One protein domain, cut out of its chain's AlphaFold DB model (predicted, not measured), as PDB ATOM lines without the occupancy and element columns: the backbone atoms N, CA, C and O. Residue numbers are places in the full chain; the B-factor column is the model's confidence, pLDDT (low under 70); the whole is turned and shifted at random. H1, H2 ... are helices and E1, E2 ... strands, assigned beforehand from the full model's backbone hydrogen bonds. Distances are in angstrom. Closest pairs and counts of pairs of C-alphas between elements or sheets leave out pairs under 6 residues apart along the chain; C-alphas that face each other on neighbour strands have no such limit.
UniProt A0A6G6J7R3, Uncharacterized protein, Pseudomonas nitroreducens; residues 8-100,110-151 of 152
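AT A GLANCE: This is residues 8 to 100 and 110 to 151 of the 152 residues of an uncharacterized protein of Pseudomonas nitroreducens (UniProt A0A6G6J7R3). One strongly twisted, curled sheet of six strands makes the body: H3 packs slantwise on E1, E2 and E3, the first residues of H1 pack on E4, and H4 packs on the first part of E3. E3 bends by 51 degrees at residue 76 and pairs with E2 over residues 73 to 79 and with E4 over residues 79 to 83, while small H2 lies far out at one end. The 135 printed residues hold four named helices and six named strands, in the order H1 H2 H3 E1 E2 E3 E4 E5 E6 H4, a mixed class; the sheet, E1 E2 E3 E4 E6 E5, is antiparallel. The whole is compact, with a radius of gyration of the C-alphas of 14.6 A, and only just elongated, spanning 43 by 28 by 27 A.

HOW THE PARTS SIT: Start at H1, residues 8 to 17, which touches H3, residues 30 to 46, at a steep tilt of 63 degrees, opposite ways; their closest C-alphas are Val 11 and Ala 36, 5.8 A. H2, residues 21 to 24, is close to H3 but not clearly touching, the closest C-alphas being Asp 22 and Leu 32, 6.6 A. Next come E1, residues 50 to 57, E2, 60 to 66, E3, 73 to 83, and E4, 92 to 98, a meander, each strand the antiparallel neighbour of the one before. Look for N 52 and O 64 at 2.8 A, N 63 and O 77 at 2.9 A, and N 82 and O 93 at 2.8 A. H1 and H3 are on one face of the sheet, two layers; H3 runs slantwise over E3 at a height over the sheet of 7.2 A, with Val 33 and Ser 80 the closest C-alphas, 5.6 A. Past the cut, E5, residues 117 to 119, and E6, 122 to 126, form a hairpin, with N 124 and O 117 at 2.8 A; E6 neighbours E4 through N 98 and O 123, 2.8 A. Finally H4, residues 133 to 150, stands up from the sheet over E3, the closest C-alphas being Met 74 and Ala 144, 5.5 A. Its residues 133 to 137 touch H3 about perpendicular, at 86 degrees, with Gln 43 and Ser 133 the closest C-alphas, 6.9 A. In H1, H3 and H4 every O i to N i+4 pair is within hydrogen-bond range; H2 is too short for one.

IN THESE COORDINATES: Find C-alpha 8 at (203.289, 160.659, 118.873), where H1 begins its 14.1 A. H3 runs 24.4 A, and E3 30.2 A from C-alpha 73 at (202.536, 176.880, 100.831). H4 runs 26.0 A to C-alpha 150 at (191.321, 185.315, 103.706).

THE WHOLE: The two C-alphas farthest apart are those of His 24 and Ala 151, 45.3 A. Residues 101 to 109 are not printed, leaving 20.3 A between C-alphas 100 and 110; of the links printed whole, none is long. Confidence is under 70 at residues 85 to 90, 99 to 100, 110 and 144 to 151.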
ATOM      1  N   ASN A   8     202.692 160.719 117.539       89.44
ATOM      2  CA  ASN A   8     203.289 160.659 118.873       89.44
ATOM      3  C   ASN A   8     204.175 159.413 118.999       89.44
ATOM      4  O   ASN A   8     205.339 159.527 119.372       89.44
ATOM      5  N   HIS A   9     203.670 158.233 118.624       88.81
ATOM      6  CA  HIS A   9     204.437 156.994 118.726       88.81
ATOM      7  C   HIS A   9     205.712 157.017 117.878       88.81
ATOM      8  O   HIS A   9     206.763 156.633 118.379       88.81
ATOM      9  N   GLN A  10     205.647 157.490 116.631       89.19
ATOM     10  CA  GLN A  10     206.818 157.569 115.751       89.19
ATOM     11  C   GLN A  10     207.892 158.505 116.319       89.19
ATOM     12  O   GLN A  10     209.058 158.120 116.404       89.19
ATOM     13  N   VAL A  11     207.492 159.697 116.775       90.00
ATOM     14  CA  VAL A  11     208.403 160.659 117.410       90.00
ATOM     15  C   VAL A  11     209.019 160.054 118.670       90.00
ATOM     16  O   VAL A  11     210.238 160.040 118.813       90.00
ATOM     17  N   ILE A  12     208.209 159.475 119.555       87.56
ATOM     18  CA  ILE A  12     208.686 158.858 120.797       87.56
ATOM     19  C   ILE A  12     209.648 157.701 120.515       87.56
ATOM     20  O   ILE A  12     210.709 157.636 121.130       87.56
ATOM     21  N   GLN A  13     209.304 156.791 119.600       87.75
ATOM     22  CA  GLN A  13     210.174 155.671 119.239       87.75
ATOM     23  C   GLN A  13     211.515 156.171 118.707       87.75
ATOM     24  O   GLN A  13     212.556 155.665 119.126       87.75
ATOM     25  N   HIS A  14     211.503 157.194 117.850       89.19
ATOM     26  CA  HIS A  14     212.730 157.783 117.331       89.19
ATOM     27  C   HIS A  14     213.584 158.375 118.460       89.19
ATOM     28  O   HIS A  14     214.745 157.991 118.616       89.19
ATOM     29  N   LEU A  15     212.995 159.224 119.306       86.69
ATOM     30  CA  LEU A  15     213.675 159.823 120.455       86.69
ATOM     31  C   LEU A  15     214.270 158.748 121.382       86.69
ATOM     32  O   LEU A  15     215.442 158.837 121.751       86.69
ATOM     33  N   MET A  16     213.516 157.693 121.700       84.56
ATOM     34  CA  MET A  16     214.001 156.577 122.522       84.56
ATOM     35  C   MET A  16     215.148 155.820 121.844       84.56
ATOM     36  O   MET A  16     216.146 155.511 122.493       84.56
ATOM     37  N   SER A  17     215.042 155.556 120.537       85.88
ATOM     38  CA  SER A  17     216.082 154.860 119.765       85.88
ATOM     39  C   SER A  17     217.376 155.667 119.636       85.88
ATOM     40  O   SER A  17     218.459 155.087 119.611       85.88
ATOM     41  N   SER A  18     217.273 157.000 119.631       83.81
ATOM     42  CA  SER A  18     218.424 157.908 119.612       83.81
ATOM     43  C   SER A  18     219.176 157.950 120.950       83.81
ATOM     44  O   SER A  18     220.280 158.485 121.018       83.81
ATOM     45  N   ASN A  19     218.589 157.384 122.019       79.12
ATOM     46  CA  ASN A  19     219.085 157.458 123.395       79.12
ATOM     47  C   ASN A  19     219.433 158.900 123.815       79.12
ATOM     48  O   ASN A  19     220.471 159.151 124.435       79.12
ATOM     49  N   HIS A  20     218.578 159.858 123.436       78.69
ATOM     50  CA  HIS A  20     218.854 161.277 123.625       78.69
ATOM     51  C   HIS A  20     219.065 161.603 125.118       78.69
ATOM     52  O   HIS A  20     218.226 161.223 125.943       78.69
ATOM     53  N   PRO A  21     220.136 162.332 125.497       77.81
ATOM     54  CA  PRO A  21     220.462 162.609 126.900       77.81
ATOM     55  C   PRO A  21     219.312 163.292 127.648       77.81
ATOM     56  O   PRO A  21     219.052 162.982 128.807       77.81
ATOM     57  N   ASP A  22     218.566 164.159 126.963       79.19
ATOM     58  CA  ASP A  22     217.478 164.929 127.574       79.19
ATOM     59  C   ASP A  22     216.274 164.082 128.014       79.19
ATOM     60  O   ASP A  22     215.561 164.474 128.939       79.19
ATOM     61  N   LEU A  23     216.099 162.878 127.452       75.50
ATOM     62  CA  LEU A  23     215.071 161.937 127.915       75.50
ATOM     63  C   LEU A  23     215.346 161.446 129.343       75.50
ATOM     64  O   LEU A  23     214.408 161.240 130.113       75.50
ATOM     65  N   HIS A  24     216.621 161.317 129.731       74.62
ATOM     66  CA  HIS A  24     217.022 160.845 131.064       74.62
ATOM     67  C   HIS A  24     216.749 161.873 132.164       74.62
ATOM     68  O   HIS A  24     216.584 161.512 133.328       74.62
ATOM     69  N   TYR A  25     216.671 163.155 131.807       73.25
ATOM     70  CA  TYR A  25     216.432 164.243 132.757       73.25
ATOM     71  C   TYR A  25     214.943 164.548 132.973       73.25
ATOM     72  O   TYR A  25     214.620 165.411 133.794       73.25
ATOM     73  N   GLY A  26     214.039 163.863 132.261       72.00
ATOM     74  CA  GLY A  26     212.591 164.045 132.394       72.00
ATOM     75  C   GLY A  26     212.117 165.456 132.032       72.00
ATOM     76  O   GLY A  26     211.160 165.956 132.624       72.00
ATOM     77  N   ARG A  27     212.815 166.134 131.113       79.00
ATOM     78  CA  ARG A  27     212.526 167.515 130.699       79.00
ATOM     79  C   ARG A  27     212.461 167.614 129.180       79.00
ATOM     80  O   ARG A  27     213.252 166.992 128.485       79.00
ATOM     81  N   VAL A  28     211.561 168.459 128.683       85.06
ATOM     82  CA  VAL A  28     211.563 168.880 127.278       85.06
ATOM     83  C   VAL A  28     212.530 170.047 127.132       85.06
ATOM     84  O   VAL A  28     212.335 171.107 127.733       85.06
ATOM     85  N   THR A  29     213.591 169.839 126.364       87.50
ATOM     86  CA  THR A  29     214.593 170.849 126.003       87.50
ATOM     87  C   THR A  29     214.387 171.298 124.557       87.50
ATOM     88  O   THR A  29     213.669 170.649 123.796       87.50
ATOM     89  N   SER A  30     215.036 172.393 124.154       86.44
ATOM     90  CA  SER A  30     215.053 172.824 122.752       86.44
ATOM     91  C   SER A  30     215.617 171.748 121.825       86.44
ATOM     92  O   SER A  30     215.009 171.457 120.805       86.44
ATOM     93  N   ASN A  31     216.715 171.095 122.217       88.19
ATOM     94  CA  ASN A  31     217.359 170.058 121.406       88.19
ATOM     95  C   ASN A  31     216.430 168.859 121.185       88.19
ATOM     96  O   ASN A  31     216.333 168.340 120.080       88.19
ATOM     97  N   LEU A  32     215.689 168.444 122.220       89.19
ATOM     98  CA  LEU A  32     214.714 167.362 122.088       89.19
ATOM     99  C   LEU A  32     213.574 167.736 121.125       89.19
ATOM    100  O   LEU A  32     213.092 166.887 120.376       89.19
ATOM    101  N   VAL A  33     213.148 169.003 121.143       90.94
ATOM    102  CA  VAL A  33     212.141 169.528 120.210       90.94
ATOM    103  C   VAL A  33     212.677 169.582 118.782       90.94
ATOM    104  O   VAL A  33     211.941 169.222 117.868       90.94
ATOM    105  N   GLU A  34     213.933 169.981 118.575       91.00
ATOM    106  CA  GLU A  34     214.564 169.986 117.248       91.00
ATOM    107  C   GLU A  34     214.586 168.583 116.641       91.00
ATOM    108  O   GLU A  34     214.077 168.399 115.539       91.00
ATOM    109  N   VAL A  35     215.047 167.577 117.394       90.75
ATOM    110  CA  VAL A  35     215.064 166.178 116.930       90.75
ATOM    111  C   VAL A  35     213.649 165.680 116.615       90.75
ATOM    112  O   VAL A  35     213.425 165.013 115.609       90.75
ATOM    113  N   ALA A  36     212.651 166.021 117.434       90.38
ATOM    114  CA  ALA A  36     211.261 165.690 117.110       90.38
ATOM    115  C   ALA A  36     210.761 166.407 115.844       90.38
ATOM    116  O   ALA A  36     210.005 165.824 115.065       90.38
ATOM    117  N   GLY A  37     211.193 167.649 115.628       90.06
ATOM    118  CA  GLY A  37     210.930 168.414 114.415       90.06
ATOM    119  C   GLY A  37     211.513 167.775 113.164       90.06
ATOM    120  O   GLY A  37     210.845 167.780 112.133       90.06
ATOM    121  N   GLU A  38     212.713 167.197 113.248       91.06
ATOM    122  CA  GLU A  38     213.349 166.459 112.146       91.06
ATOM    123  C   GLU A  38     212.525 165.227 111.752       91.06
ATOM    124  O   GLU A  38     212.240 165.020 110.577       91.06
ATOM    125  N   VAL A  39     212.031 164.466 112.733       90.81
ATOM    126  CA  VAL A  39     211.174 163.295 112.470       90.81
ATOM    127  C   VAL A  39     209.890 163.691 111.736       90.81
ATOM    128  O   VAL A  39     209.447 162.997 110.821       90.81
ATOM    129  N   ILE A  40     209.270 164.803 112.135       89.44
ATOM    130  CA  ILE A  40     208.040 165.294 111.499       89.44
ATOM    131  C   ILE A  40     208.346 165.875 110.112       89.44
ATOM    132  O   ILE A  40     207.578 165.663 109.171       89.44
ATOM    133  N   GLN A  41     209.486 166.551 109.969       90.25
ATOM    134  CA  GLN A  41     209.978 167.057 108.693       90.25
ATOM    135  C   GLN A  41     210.157 165.927 107.684       90.25
ATOM    136  O   GLN A  41     209.621 166.028 106.582       90.25
ATOM    137  N   ASP A  42     210.841 164.841 108.049       90.38
ATOM    138  CA  ASP A  42     211.071 163.698 107.160       90.38
ATOM    139  C   ASP A  42     209.750 163.120 106.632       90.38
ATOM    140  O   ASP A  42     209.601 162.878 105.434       90.38
ATOM    141  N   GLN A  43     208.728 163.027 107.486       86.50
ATOM    142  CA  GLN A  43     207.394 162.570 107.083       86.50
ATOM    143  C   GLN A  43     206.720 163.513 106.071       86.50
ATOM    144  O   GLN A  43     205.970 163.072 105.191       86.50
ATOM    145  N   PHE A  44     206.954 164.823 106.183       86.06
ATOM    146  CA  PHE A  44     206.401 165.809 105.254       86.06
ATOM    147  C   PHE A  44     207.158 165.796 103.923       86.06
ATOM    148  O   PHE A  44     206.529 165.895 102.863       86.06
ATOM    149  N   LEU A  45     208.481 165.617 103.962       87.50
ATOM    150  CA  LEU A  45     209.317 165.450 102.774       87.50
ATOM    151  C   LEU A  45     208.921 164.191 101.989       87.50
ATOM    152  O   LEU A  45     208.697 164.274 100.779       87.50
ATOM    153  N   ASP A  46     208.710 163.064 102.675       87.88
ATOM    154  CA  ASP A  46     208.214 161.813 102.077       87.88
ATOM    155  C   ASP A  46     206.829 161.977 101.429       87.88
ATOM    156  O   ASP A  46     206.492 161.306 100.451       87.88
ATOM    157  N   SER A  47     206.033 162.922 101.934       82.94
ATOM    158  CA  SER A  47     204.719 163.275 101.387       82.94
ATOM    159  C   SER A  47     204.786 164.241 100.192       82.94
ATOM    160  O   SER A  47     203.745 164.640  99.666       82.94
ATOM    161  N   GLY A  48     205.989 164.610  99.734       85.25
ATOM    162  CA  GLY A  48     206.217 165.428  98.539       85.25
ATOM    163  C   GLY A  48     206.344 166.932  98.788       85.25
ATOM    164  O   GLY A  48     206.330 167.704  97.825       85.25
ATOM    165  N   PHE A  49     206.470 167.361 100.046       86.62
ATOM    166  CA  PHE A  49     206.805 168.746 100.370       86.62
ATOM    167  C   PHE A  49     208.309 168.996 100.287       86.62
ATOM    168  O   PHE A  49     209.133 168.095 100.410       86.62
ATOM    169  N   CYS A  50     208.668 170.259 100.110       88.69
ATOM    170  CA  CYS A  50     210.023 170.755 100.258       88.69
ATOM    171  C   CYS A  50     210.045 171.760 101.405       88.69
ATOM    172  O   CYS A  50     209.217 172.674 101.453       88.69
ATOM    173  N   MET A  51     210.998 171.605 102.318       90.12
ATOM    174  CA  MET A  51     211.231 172.595 103.362       90.12
ATOM    175  C   MET A  51     211.876 173.845 102.752       90.12
ATOM    176  O   MET A  51     212.847 173.752 102.004       90.12
ATOM    177  N   HIS A  52     211.323 175.011 103.070       89.06
ATOM    178  CA  HIS A  52     211.838 176.310 102.646       89.06
ATOM    179  C   HIS A  52     212.763 176.923 103.703       89.06
ATOM    180  O   HIS A  52     213.838 177.422 103.377       89.06
ATOM    181  N   SER A  53     212.352 176.874 104.971       88.25
ATOM    182  CA  SER A  53     213.117 177.392 106.104       88.25
ATOM    183  C   SER A  53     212.735 176.662 107.391       88.25
ATOM    184  O   SER A  53     211.621 176.149 107.516       88.25
ATOM    185  N   ALA A  54     213.665 176.638 108.346       90.94
ATOM    186  CA  ALA A  54     213.435 176.174 109.706       90.94
ATOM    187  C   ALA A  54     214.259 177.006 110.694       90.94
ATOM    188  O   ALA A  54     215.400 177.365 110.398       90.94
ATOM    189  N   PHE A  55     213.686 177.321 111.855       90.44
ATOM    190  CA  PHE A  55     214.392 177.981 112.951       90.44
ATOM    191  C   PHE A  55     213.801 177.590 114.308       90.44
ATOM    192  O   PHE A  55     212.640 177.195 114.408       90.44
ATOM    193  N   LEU A  56     214.607 177.721 115.359       89.44
ATOM    194  CA  LEU A  56     214.177 177.508 116.735       89.44
ATOM    195  C   LEU A  56     213.690 178.831 117.353       89.44
ATOM    196  O   LEU A  56     214.441 179.802 117.439       89.44
ATOM    197  N   ASP A  57     212.449 178.843 117.830       85.75
ATOM    198  CA  ASP A  57     211.828 179.906 118.627       85.75
ATOM    199  C   ASP A  57     211.600 179.395 120.060       85.75
ATOM    200  O   ASP A  57     210.560 178.828 120.408       85.75
ATOM    201  N   GLY A  58     212.631 179.512 120.900       85.38
ATOM    202  CA  GLY A  58     212.605 179.016 122.276       85.38
ATOM    203  C   GLY A  58     212.511 177.488 122.350       85.38
ATOM    204  O   GLY A  58     213.507 176.796 122.174       85.38
ATOM    205  N   GLN A  59     211.323 176.965 122.662       85.62
ATOM    206  CA  GLN A  59     211.039 175.520 122.682       85.62
ATOM    207  C   GLN A  59     210.123 175.095 121.529       85.62
ATOM    208  O   GLN A  59     209.429 174.085 121.630       85.62
ATOM    209  N   VAL A  60     210.074 175.879 120.454       89.12
ATOM    210  CA  VAL A  60     209.277 175.590 119.263       89.12
ATOM    211  C   VAL A  60     210.207 175.556 118.062       89.12
ATOM    212  O   VAL A  60     210.923 176.521 117.818       89.12
ATOM    213  N   VAL A  61     210.177 174.476 117.291       91.56
ATOM    214  CA  VAL A  61     210.785 174.457 115.960       91.56
ATOM    215  C   VAL A  61     209.741 174.938 114.960       91.56
ATOM    216  O   VAL A  61     208.650 174.379 114.862       91.56
ATOM    217  N   VAL A  62     210.042 176.029 114.268       89.38
ATOM    218  CA  VAL A  62     209.154 176.630 113.274       89.38
ATOM    219  C   VAL A  62     209.672 176.263 111.899       89.38
ATOM    220  O   VAL A  62     210.817 176.564 111.568       89.38
ATOM    221  N   GLN A  63     208.834 175.605 111.105       90.25
ATOM    222  CA  GLN A  63     209.183 175.100 109.782       90.25
ATOM    223  C   GLN A  63     208.216 175.650 108.734       90.25
ATOM    224  O   GLN A  63     207.009 175.728 108.952       90.25
ATOM    225  N   THR A  64     208.747 176.018 107.574       87.81
ATOM    226  CA  THR A  64     207.958 176.479 106.428       87.81
ATOM    227  C   THR A  64     208.125 175.511 105.272       87.81
ATOM    228  O   THR A  64     209.247 175.122 104.940       87.81
ATOM    229  N   TYR A  65     207.017 175.161 104.622       88.62
ATOM    230  CA  TYR A  65     206.986 174.156 103.561       88.62
ATOM    231  C   TYR A  65     206.315 174.665 102.286       88.62
ATOM    232  O   TYR A  65     205.383 175.466 102.324       88.62
ATOM    233  N   HIS A  66     206.752 174.124 101.153       88.12
ATOM    234  CA  HIS A  66     206.165 174.335  99.833       88.12
ATOM    235  C   HIS A  66     205.971 172.987  99.125       88.12
ATOM    236  O   HIS A  66     206.880 172.161  99.127       88.12
ATOM    237  N   GLU A  67     204.815 172.750  98.507       86.25
ATOM    238  CA  GLU A  67     204.546 171.569  97.677       86.25
ATOM    239  C   GLU A  67     204.692 171.928  96.189       86.25
ATOM    240  O   GLU A  67     203.805 172.571  95.625       86.25
ATOM    241  N   PRO A  68     205.751 171.469  95.493       81.25
ATOM    242  CA  PRO A  68     206.007 171.863  94.106       81.25
ATOM    243  C   PRO A  68     204.910 171.472  93.112       81.25
ATOM    244  O   PRO A  68     204.768 172.104  92.071       81.25
ATOM    245  N   ARG A  69     204.155 170.406  93.406       81.81
ATOM    246  CA  ARG A  69     203.131 169.873  92.494       81.81
ATOM    247  C   ARG A  69     201.842 170.685  92.507       81.81
ATOM    248  O   ARG A  69     201.221 170.834  91.462       81.81
ATOM    249  N   SER A  70     201.427 171.156  93.677       80.06
ATOM    250  CA  SER A  70     200.174 171.898  93.861       80.06
ATOM    251  C   SER A  70     200.396 173.407  93.981       80.06
ATOM    252  O   SER A  70     199.443 174.170  93.843       80.06
ATOM    253  N   GLY A  71     201.633 173.839  94.258       80.56
ATOM    254  CA  GLY A  71     201.955 175.210  94.651       80.56
ATOM    255  C   GLY A  71     201.520 175.548  96.080       80.56
ATOM    256  O   GLY A  71     201.576 176.714  96.464       80.56
ATOM    257  N   ALA A  72     201.062 174.567  96.870       79.56
ATOM    258  CA  ALA A  72     200.634 174.809  98.242       79.56
ATOM    259  C   ALA A  72     201.809 175.292  99.099       79.56
ATOM    260  O   ALA A  72     202.912 174.748  99.036       79.56
ATOM    261  N   PHE A  73     201.552 176.295  99.931       82.12
ATOM    262  CA  PHE A  73     202.536 176.880 100.831       82.12
ATOM    263  C   PHE A  73     202.003 176.844 102.260       82.12
ATOM    264  O   PHE A  73     200.895 177.310 102.513       82.12
ATOM    265  N   MET A  74     202.780 176.275 103.180       83.94
ATOM    266  CA  MET A  74     202.449 176.167 104.602       83.94
ATOM    267  C   MET A  74     203.465 176.996 105.398       83.94
ATOM    268  O   MET A  74     204.557 176.493 105.687       83.94
ATOM    269  N   PRO A  75     203.151 178.270 105.696       81.56
ATOM    270  CA  PRO A  75     204.025 179.130 106.484       81.56
ATOM    271  C   PRO A  75     203.963 178.797 107.976       81.56
ATOM    272  O   PRO A  75     202.905 178.439 108.493       81.56
ATOM    273  N   ASP A  76     205.094 178.987 108.657       83.50
ATOM    274  CA  ASP A  76     205.202 179.071 110.120       83.50
ATOM    275  C   ASP A  76     204.558 177.906 110.898       83.50
ATOM    276  O   ASP A  76     203.880 178.099 111.911       83.50
ATOM    277  N   VAL A  77     204.788 176.668 110.448       86.69
ATOM    278  CA  VAL A  77     204.356 175.459 111.161       86.69
ATOM    279  C   VAL A  77     205.215 175.294 112.416       86.69
ATOM    280  O   VAL A  77     206.328 174.777 112.362       86.69
ATOM    281  N   GLY A  78     204.709 175.773 113.555       88.94
ATOM    282  CA  GLY A  78     205.381 175.668 114.849       88.94
ATOM    283  C   GLY A  78     205.094 174.339 115.545       88.94
ATOM    284  O   GLY A  78     203.946 174.047 115.873       88.94
ATOM    285  N   ILE A  79     206.135 173.561 115.819       90.88
ATOM    286  CA  ILE A  79     206.065 172.247 116.461       90.88
ATOM    287  C   ILE A  79     206.811 172.291 117.796       90.88
ATOM    288  O   ILE A  79     207.880 172.886 117.914       90.88
ATOM    289  N   SER A  80     206.251 171.652 118.818       92.56
ATOM    290  CA  SER A  80     206.888 171.474 120.122       92.56
ATOM    291  C   SER A  80     206.534 170.111 120.725       92.56
ATOM    292  O   SER A  80     205.804 169.317 120.127       92.56
ATOM    293  N   LEU A  81     207.047 169.836 121.922       90.94
ATOM    294  CA  LEU A  81     206.738 168.654 122.718       90.94
ATOM    295  C   LEU A  81     206.192 169.071 124.087       90.94
ATOM    296  O   LEU A  81     206.663 170.031 124.692       90.94
ATOM    297  N   GLY A  82     205.222 168.319 124.598       87.31
ATOM    298  CA  GLY A  82     204.649 168.510 125.927       87.31
ATOM    299  C   GLY A  82     204.742 167.246 126.770       87.31
ATOM    300  O   GLY A  82     204.598 166.143 126.245       87.31
ATOM    301  N   LEU A  83     204.959 167.419 128.077       84.44
ATOM    302  CA  LEU A  83     204.878 166.342 129.064       84.44
ATOM    303  C   LEU A  83     203.514 166.369 129.766       84.44
ATOM    304  O   LEU A  83     203.177 167.348 130.429       84.44
ATOM    305  N   PHE A  84     202.754 165.285 129.643       79.62
ATOM    306  CA  PHE A  84     201.424 165.085 130.203       79.62
ATOM    307  C   PHE A  84     201.476 163.956 131.235       79.62
ATOM    308  O   PHE A  84     201.826 162.818 130.936       79.62
ATOM    309  N   LEU A  85     201.149 164.288 132.483       67.38
ATOM    310  CA  LEU A  85     201.110 163.354 133.611       67.38
ATOM    311  C   LEU A  85     199.656 162.945 133.887       67.38
ATOM    312  O   LEU A  85     199.150 163.156 134.984       67.38
ATOM    313  N   ASP A  86     198.946 162.440 132.879       60.69
ATOM    314  CA  ASP A  86     197.509 162.131 132.963       60.69
ATOM    315  C   ASP A  86     197.192 160.623 132.997       60.69
ATOM    316  O   ASP A  86     196.030 160.224 132.946       60.69
ATOM    317  N   GLY A  87     198.212 159.771 133.155       52.34
ATOM    318  CA  GLY A  87     198.045 158.319 133.288       52.34
ATOM    319  C   GLY A  87     197.987 157.559 131.959       52.34
ATOM    320  O   GLY A  87     197.742 156.353 131.960       52.34
ATOM    321  N   THR A  88     198.241 158.230 130.834       54.97
ATOM    322  CA  THR A  88     198.513 157.573 129.551       54.97
ATOM    323  C   THR A  88     199.873 156.860 129.571       54.97
ATOM    324  O   THR A  88     200.790 157.225 130.308       54.97
ATOM    325  N   SER A  89     200.024 155.799 128.770       56.62
ATOM    326  CA  SER A  89     201.238 154.966 128.735       56.62
ATOM    327  C   SER A  89     202.482 155.689 128.207       56.62
ATOM    328  O   SER A  89     203.582 155.155 128.327       56.62
ATOM    329  N   CYS A  90     202.332 156.881 127.617       64.19
ATOM    330  CA  CYS A  90     203.459 157.722 127.250       64.19
ATOM    331  C   CYS A  90     203.198 159.186 127.627       64.19
ATOM    332  O   CYS A  90     202.248 159.773 127.120       64.19
ATOM    333  N   PRO A  91     204.050 159.798 128.466       77.56
ATOM    334  CA  PRO A  91     203.835 161.161 128.924       77.56
ATOM    335  C   PRO A  91     204.208 162.216 127.878       77.56
ATOM    336  O   PRO A  91     204.024 163.391 128.146       77.56
ATOM    337  N   LEU A  92     204.771 161.860 126.721       85.50
ATOM    338  CA  LEU A  92     205.241 162.832 125.732       85.50
ATOM    339  C   LEU A  92     204.233 162.971 124.584       85.50
ATOM    340  O   LEU A  92     203.849 161.972 123.983       85.50
ATOM    341  N   LYS A  93     203.841 164.200 124.240       90.00
ATOM    342  CA  LYS A  93     202.963 164.475 123.092       90.00
ATOM    343  C   LYS A  93     203.525 165.568 122.199       90.00
ATOM    344  O   LYS A  93     204.113 166.533 122.686       90.00
ATOM    345  N   VAL A  94     203.291 165.433 120.897       92.00
ATOM    346  CA  VAL A  94     203.553 166.486 119.915       92.00
ATOM    347  C   VAL A  94     202.536 167.607 120.101       92.00
ATOM    348  O   VAL A  94     201.338 167.367 120.262       92.00
ATOM    349  N   LEU A  95     203.022 168.842 120.080       92.00
ATOM    350  CA  LEU A  95     202.232 170.055 120.211       92.00
ATOM    351  C   LEU A  95     202.344 170.874 118.927       92.00
ATOM    352  O   LEU A  95     203.452 171.173 118.484       92.00
ATOM    353  N   LEU A  96     201.210 171.295 118.374       90.81
ATOM    354  CA  LEU A  96     201.176 172.270 117.286       90.81
ATOM    355  C   LEU A  96     200.926 173.670 117.858       90.81
ATOM    356  O   LEU A  96     199.953 173.874 118.585       90.81
ATOM    357  N   ARG A  97     201.778 174.645 117.537       87.94
ATOM    358  CA  ARG A  97     201.588 176.052 117.914       87.94
ATOM    359  C   ARG A  97     200.384 176.626 117.166       87.94
ATOM    360  O   ARG A  97     200.304 176.543 115.943       87.94
ATOM    361  N   ALA A  98     199.457 177.238 117.895       78.69
ATOM    362  CA  ALA A  98     198.318 177.938 117.315       78.69
ATOM    363  C   ALA A  98     198.672 179.413 117.062       78.69
ATOM    364  O   ALA A  98     199.023 180.146 117.988       78.69
ATOM    365  N   ASN A  99     198.533 179.869 115.815       64.25
ATOM    366  CA  ASN A  99     198.700 181.275 115.440       64.25
ATOM    367  C   ASN A  99     197.488 182.103 115.909       64.25
ATOM    368  O   ASN A  99     196.556 182.306 115.137       64.25
ATOM    369  N   SER A 100     197.433 182.538 117.177       55.22
ATOM    370  CA  SER A 100     196.579 183.666 117.623       55.22
ATOM    371  C   SER A 100     196.702 184.008 119.119       55.22
ATOM    372  O   SER A 100     196.930 183.152 119.970       55.22
ATOM    373  N   ASN A 110     187.945 167.109 112.374       59.44
ATOM    374  CA  ASN A 110     188.488 165.740 112.409       59.44
ATOM    375  C   ASN A 110     188.826 165.174 113.805       59.44
ATOM    376  O   ASN A 110     189.232 164.021 113.899       59.44
ATOM    377  N   GLY A 111     188.693 165.944 114.892       78.44
ATOM    378  CA  GLY A 111     189.035 165.478 116.246       78.44
ATOM    379  C   GLY A 111     190.537 165.291 116.516       78.44
ATOM    380  O   GLY A 111     190.882 164.736 117.553       78.44
ATOM    381  N   LEU A 112     191.415 165.773 115.629       85.19
ATOM    382  CA  LEU A 112     192.868 165.534 115.630       85.19
ATOM    383  C   LEU A 112     193.600 165.957 116.918       85.19
ATOM    384  O   LEU A 112     194.608 165.354 117.291       85.19
ATOM    385  N   PHE A 113     193.091 166.985 117.597       87.00
ATOM    386  CA  PHE A 113     193.737 167.599 118.753       87.00
ATOM    387  C   PHE A 113     192.942 167.403 120.049       87.00
ATOM    388  O   PHE A 113     191.723 167.180 120.061       87.00
ATOM    389  N   GLU A 114     193.655 167.482 121.163       86.12
ATOM    390  CA  GLU A 114     193.100 167.673 122.502       86.12
ATOM    391  C   GLU A 114     192.736 169.152 122.722       86.12
ATOM    392  O   GLU A 114     193.102 170.001 121.902       86.12
ATOM    393  N   PRO A 115     191.997 169.494 123.798       84.25
ATOM    394  CA  PRO A 115     191.740 170.889 124.135       84.25
ATOM    395  C   PRO A 115     193.034 171.708 124.170       84.25
ATOM    396  O   PRO A 115     194.040 171.265 124.725       84.25
ATOM    397  N   ALA A 116     192.993 172.903 123.576       84.69
ATOM    398  CA  ALA A 116     194.151 173.781 123.516       84.69
ATOM    399  C   ALA A 116     194.677 174.090 124.923       84.69
ATOM    400  O   ALA A 116     193.915 174.423 125.835       84.69
ATOM    401  N   ILE A 117     195.995 174.031 125.074       85.12
ATOM    402  CA  ILE A 117     196.691 174.389 126.306       85.12
ATOM    403  C   ILE A 117     197.528 175.636 126.078       85.12
ATOM    404  O   ILE A 117     197.963 175.926 124.963       85.12
ATOM    405  N   ARG A 118     197.776 176.381 127.151       84.94
ATOM    406  CA  ARG A 118     198.659 177.542 127.113       84.94
ATOM    407  C   ARG A 118     199.976 177.198 127.787       84.94
ATOM    408  O   ARG A 118     199.977 176.826 128.959       84.94
ATOM    409  N   ILE A 119     201.082 177.362 127.067       80.81
ATOM    410  CA  ILE A 119     202.434 177.203 127.612       80.81
ATOM    411  C   ILE A 119     203.145 178.539 127.441       80.81
ATOM    412  O   ILE A 119     203.330 179.026 126.329       80.81
ATOM    413  N   SER A 120     203.536 179.157 128.558       81.31
ATOM    414  CA  SER A 120     204.077 180.519 128.563       81.31
ATOM    415  C   SER A 120     203.112 181.510 127.882       81.31
ATOM    416  O   SER A 120     202.026 181.773 128.406       81.31
ATOM    417  N   ARG A 121     203.485 182.080 126.730       79.69
ATOM    418  CA  ARG A 121     202.701 183.098 126.017       79.69
ATOM    419  C   ARG A 121     201.912 182.545 124.837       79.69
ATOM    420  O   ARG A 121     200.969 183.217 124.421       79.69
ATOM    421  N   ASP A 122     202.236 181.342 124.380       82.75
ATOM    422  CA  ASP A 122     201.676 180.738 123.177       82.75
ATOM    423  C   ASP A 122     200.611 179.684 123.508       82.75
ATOM    424  O   ASP A 122     200.609 179.048 124.571       82.75
ATOM    425  N   TRP A 123     199.678 179.521 122.574       85.62
ATOM    426  CA  TRP A 123     198.677 178.464 122.598       85.62
ATOM    427  C   TRP A 123     199.170 177.269 121.793       85.62
ATOM    428  O   TRP A 123     199.736 177.427 120.712       85.62
ATOM    429  N   PHE A 124     198.916 176.075 122.313       87.19
ATOM    430  CA  PHE A 124     199.308 174.818 121.701       87.19
ATOM    431  C   PHE A 124     198.121 173.869 121.610       87.19
ATOM    432  O   PHE A 124     197.285 173.805 122.512       87.19
ATOM    433  N   LEU A 125     198.085 173.111 120.523       89.00
ATOM    434  CA  LEU A 125     197.130 172.048 120.257       89.00
ATOM    435  C   LEU A 125     197.856 170.710 120.426       89.00
ATOM    436  O   LEU A 125     198.661 170.348 119.560       89.00
ATOM    437  N   PRO A 126     197.630 169.978 121.533       90.06
ATOM    438  CA  PRO A 126     198.230 168.666 121.707       90.06
ATOM    439  C   PRO A 126     197.639 167.684 120.699       90.06
ATOM    440  O   PRO A 126     196.419 167.586 120.558       90.06
ATOM    441  N   VAL A 127     198.498 166.962 119.990       89.75
ATOM    442  CA  VAL A 127     198.090 165.944 119.020       89.75
ATOM    443  C   VAL A 127     197.601 164.706 119.769       89.75
ATOM    444  O   VAL A 127     198.284 164.214 120.673       89.75
ATOM    445  N   ARG A 128     196.428 164.182 119.396       88.56
ATOM    446  CA  ARG A 128     195.889 162.958 120.006       88.56
ATOM    447  C   ARG A 128     196.717 161.732 119.647       88.56
ATOM    448  O   ARG A 128     197.214 161.604 118.537       88.56
ATOM    449  N   ASP A 129     196.753 160.755 120.544       87.81
ATOM    450  CA  ASP A 129     197.605 159.567 120.391       87.81
ATOM    451  C   ASP A 129     197.234 158.638 119.235       87.81
ATOM    452  O   ASP A 129     198.047 157.802 118.854       87.81
ATOM    453  N   TRP A 130     196.027 158.751 118.679       87.00
ATOM    454  CA  TRP A 130     195.617 157.994 117.493       87.00
ATOM    455  C   TRP A 130     195.943 158.718 116.182       87.00
ATOM    456  O   TRP A 130     195.874 158.100 115.120       87.00
ATOM    457  N   ALA A 131     196.283 160.008 116.249       88.56
ATOM    458  CA  ALA A 131     196.547 160.842 115.090       88.56
ATOM    459  C   ALA A 131     197.797 160.387 114.348       88.56
ATOM    460  O   ALA A 131     198.827 160.085 114.957       88.56
ATOM    461  N   ARG A 132     197.737 160.394 113.024       89.06
ATOM    462  CA  ARG A 132     198.847 160.022 112.152       89.06
ATOM    463  C   ARG A 132     199.402 161.262 111.464       89.06
ATOM    464  O   ARG A 132     198.736 162.288 111.334       89.06
ATOM    465  N   SER A 133     200.621 161.149 110.960       86.38
ATOM    466  CA  SER A 133     201.286 162.205 110.189       86.38
ATOM    467  C   SER A 133     200.455 162.713 109.004       86.38
ATOM    468  O   SER A 133     200.361 163.932 108.841       86.38
ATOM    469  N   PRO A 134     199.780 161.842 108.218       86.25
ATOM    470  CA  PRO A 134     198.894 162.298 107.151       86.25
ATOM    471  C   PRO A 134     197.716 163.142 107.651       86.25
ATOM    472  O   PRO A 134     197.315 164.074 106.958       86.25
ATOM    473  N   ASP A 135     197.188 162.879 108.852       87.19
ATOM    474  CA  ASP A 135     196.073 163.653 109.414       87.19
ATOM    475  C   ASP A 135     196.512 165.087 109.744       87.19
ATOM    476  O   ASP A 135     195.806 166.051 109.434       87.19
ATOM    477  N   LEU A 136     197.711 165.230 110.325       85.94
ATOM    478  CA  LEU A 136     198.326 166.532 110.590       85.94
ATOM    479  C   LEU A 136     198.590 167.292 109.289       85.94
ATOM    480  O   LEU A 136     198.268 168.474 109.185       85.94
ATOM    481  N   LEU A 137     199.112 166.607 108.275       84.00
ATOM    482  CA  LEU A 137     199.372 167.192 106.964       84.00
ATOM    483  C   LEU A 137     198.087 167.683 106.284       84.00
ATOM    484  O   LEU A 137     198.048 168.789 105.746       84.00
ATOM    485  N   MET A 138     197.022 166.878 106.324       83.69
ATOM    486  CA  MET A 138     195.714 167.262 105.795       83.69
ATOM    487  C   MET A 138     195.149 168.485 106.520       83.69
ATOM    488  O   MET A 138     194.635 169.393 105.864       83.69
ATOM    489  N   TYR A 139     195.281 168.538 107.848       83.56
ATOM    490  CA  TYR A 139     194.876 169.697 108.639       83.56
ATOM    491  C   TYR A 139     195.644 170.963 108.232       83.56
ATOM    492  O   TYR A 139     195.020 171.981 107.940       83.56
ATOM    493  N   LEU A 140     196.976 170.889 108.146       81.56
ATOM    494  CA  LEU A 140     197.831 172.025 107.779       81.56
ATOM    495  C   LEU A 140     197.565 172.525 106.355       81.56
ATOM    496  O   LEU A 140     197.547 173.730 106.113       81.56
ATOM    497  N   ARG A 141     197.291 171.619 105.408       77.19
ATOM    498  CA  ARG A 141     196.868 171.994 104.049       77.19
ATOM    499  C   ARG A 141     195.550 172.763 104.066       77.19
ATOM    500  O   ARG A 141     195.434 173.791 103.405       77.19
ATOM    501  N   ALA A 142     194.561 172.275 104.817       75.00
ATOM    502  CA  ALA A 142     193.253 172.916 104.901       75.00
ATOM    503  C   ALA A 142     193.341 174.317 105.531       75.00
ATOM    504  O   ALA A 142     192.723 175.253 105.023       75.00
ATOM    505  N   THR A 143     194.137 174.484 106.589       71.00
ATOM    506  CA  THR A 143     194.321 175.784 107.250       71.00
ATOM    507  C   THR A 143     195.159 176.751 106.416       71.00
ATOM    508  O   THR A 143     194.811 177.927 106.334       71.00
ATOM    509  N   ALA A 144     196.199 176.283 105.720       65.19
ATOM    510  CA  ALA A 144     196.988 177.119 104.813       65.19
ATOM    511  C   ALA A 144     196.138 177.709 103.673       65.19
ATOM    512  O   ALA A 144     196.235 178.899 103.374       65.19
ATOM    513  N   ILE A 145     195.247 176.903 103.081       54.38
ATOM    514  CA  ILE A 145     194.306 177.367 102.049       54.38
ATOM    515  C   ILE A 145     193.353 178.433 102.612       54.38
ATOM    516  O   ILE A 145     193.090 179.431 101.943       54.38
ATOM    517  N   GLN A 146     192.862 178.259 103.843       53.12
ATOM    518  CA  GLN A 146     191.985 179.239 104.495       53.12
ATOM    519  C   GLN A 146     192.692 180.575 104.764       53.12
ATOM    520  O   GLN A 146     192.102 181.628 104.532       53.12
ATOM    521  N   VAL A 147     193.953 180.547 105.206       50.00
ATOM    522  CA  VAL A 147     194.745 181.763 105.463       50.00
ATOM    523  C   VAL A 147     195.046 182.517 104.165       50.00
ATOM    524  O   VAL A 147     194.918 183.739 104.129       50.00
ATOM    525  N   LEU A 148     195.377 181.808 103.083       45.22
ATOM    526  CA  LEU A 148     195.623 182.424 101.773       45.22
ATOM    527  C   LEU A 148     194.340 182.972 101.130       45.22
ATOM    528  O   LEU A 148     194.381 184.018 100.489       45.22
ATOM    529  N   GLY A 149     193.197 182.308 101.328       36.69
ATOM    530  CA  GLY A 149     191.896 182.783 100.845       36.69
ATOM    531  C   GLY A 149     191.333 183.978 101.622       36.69
ATOM    532  O   GLY A 149     190.542 184.731 101.067       36.69
ATOM    533  N   ALA A 150     191.735 184.174 102.882       37.81
ATOM    534  CA  ALA A 150     191.321 185.315 103.706       37.81
ATOM    535  C   ALA A 150     192.166 186.586 103.477       37.81
ATOM    536  O   ALA A 150     191.799 187.657 103.956       37.81
ATOM    537  N   ALA A 151     193.297 186.463 102.779       37.09
ATOM    538  CA  ALA A 151     194.206 187.562 102.454       37.09
ATOM    539  C   ALA A 151     194.042 188.099 101.013       37.09
ATOM    540  O   ALA A 151     194.829 188.954 100.602       37.09
TER     541      ALA A 151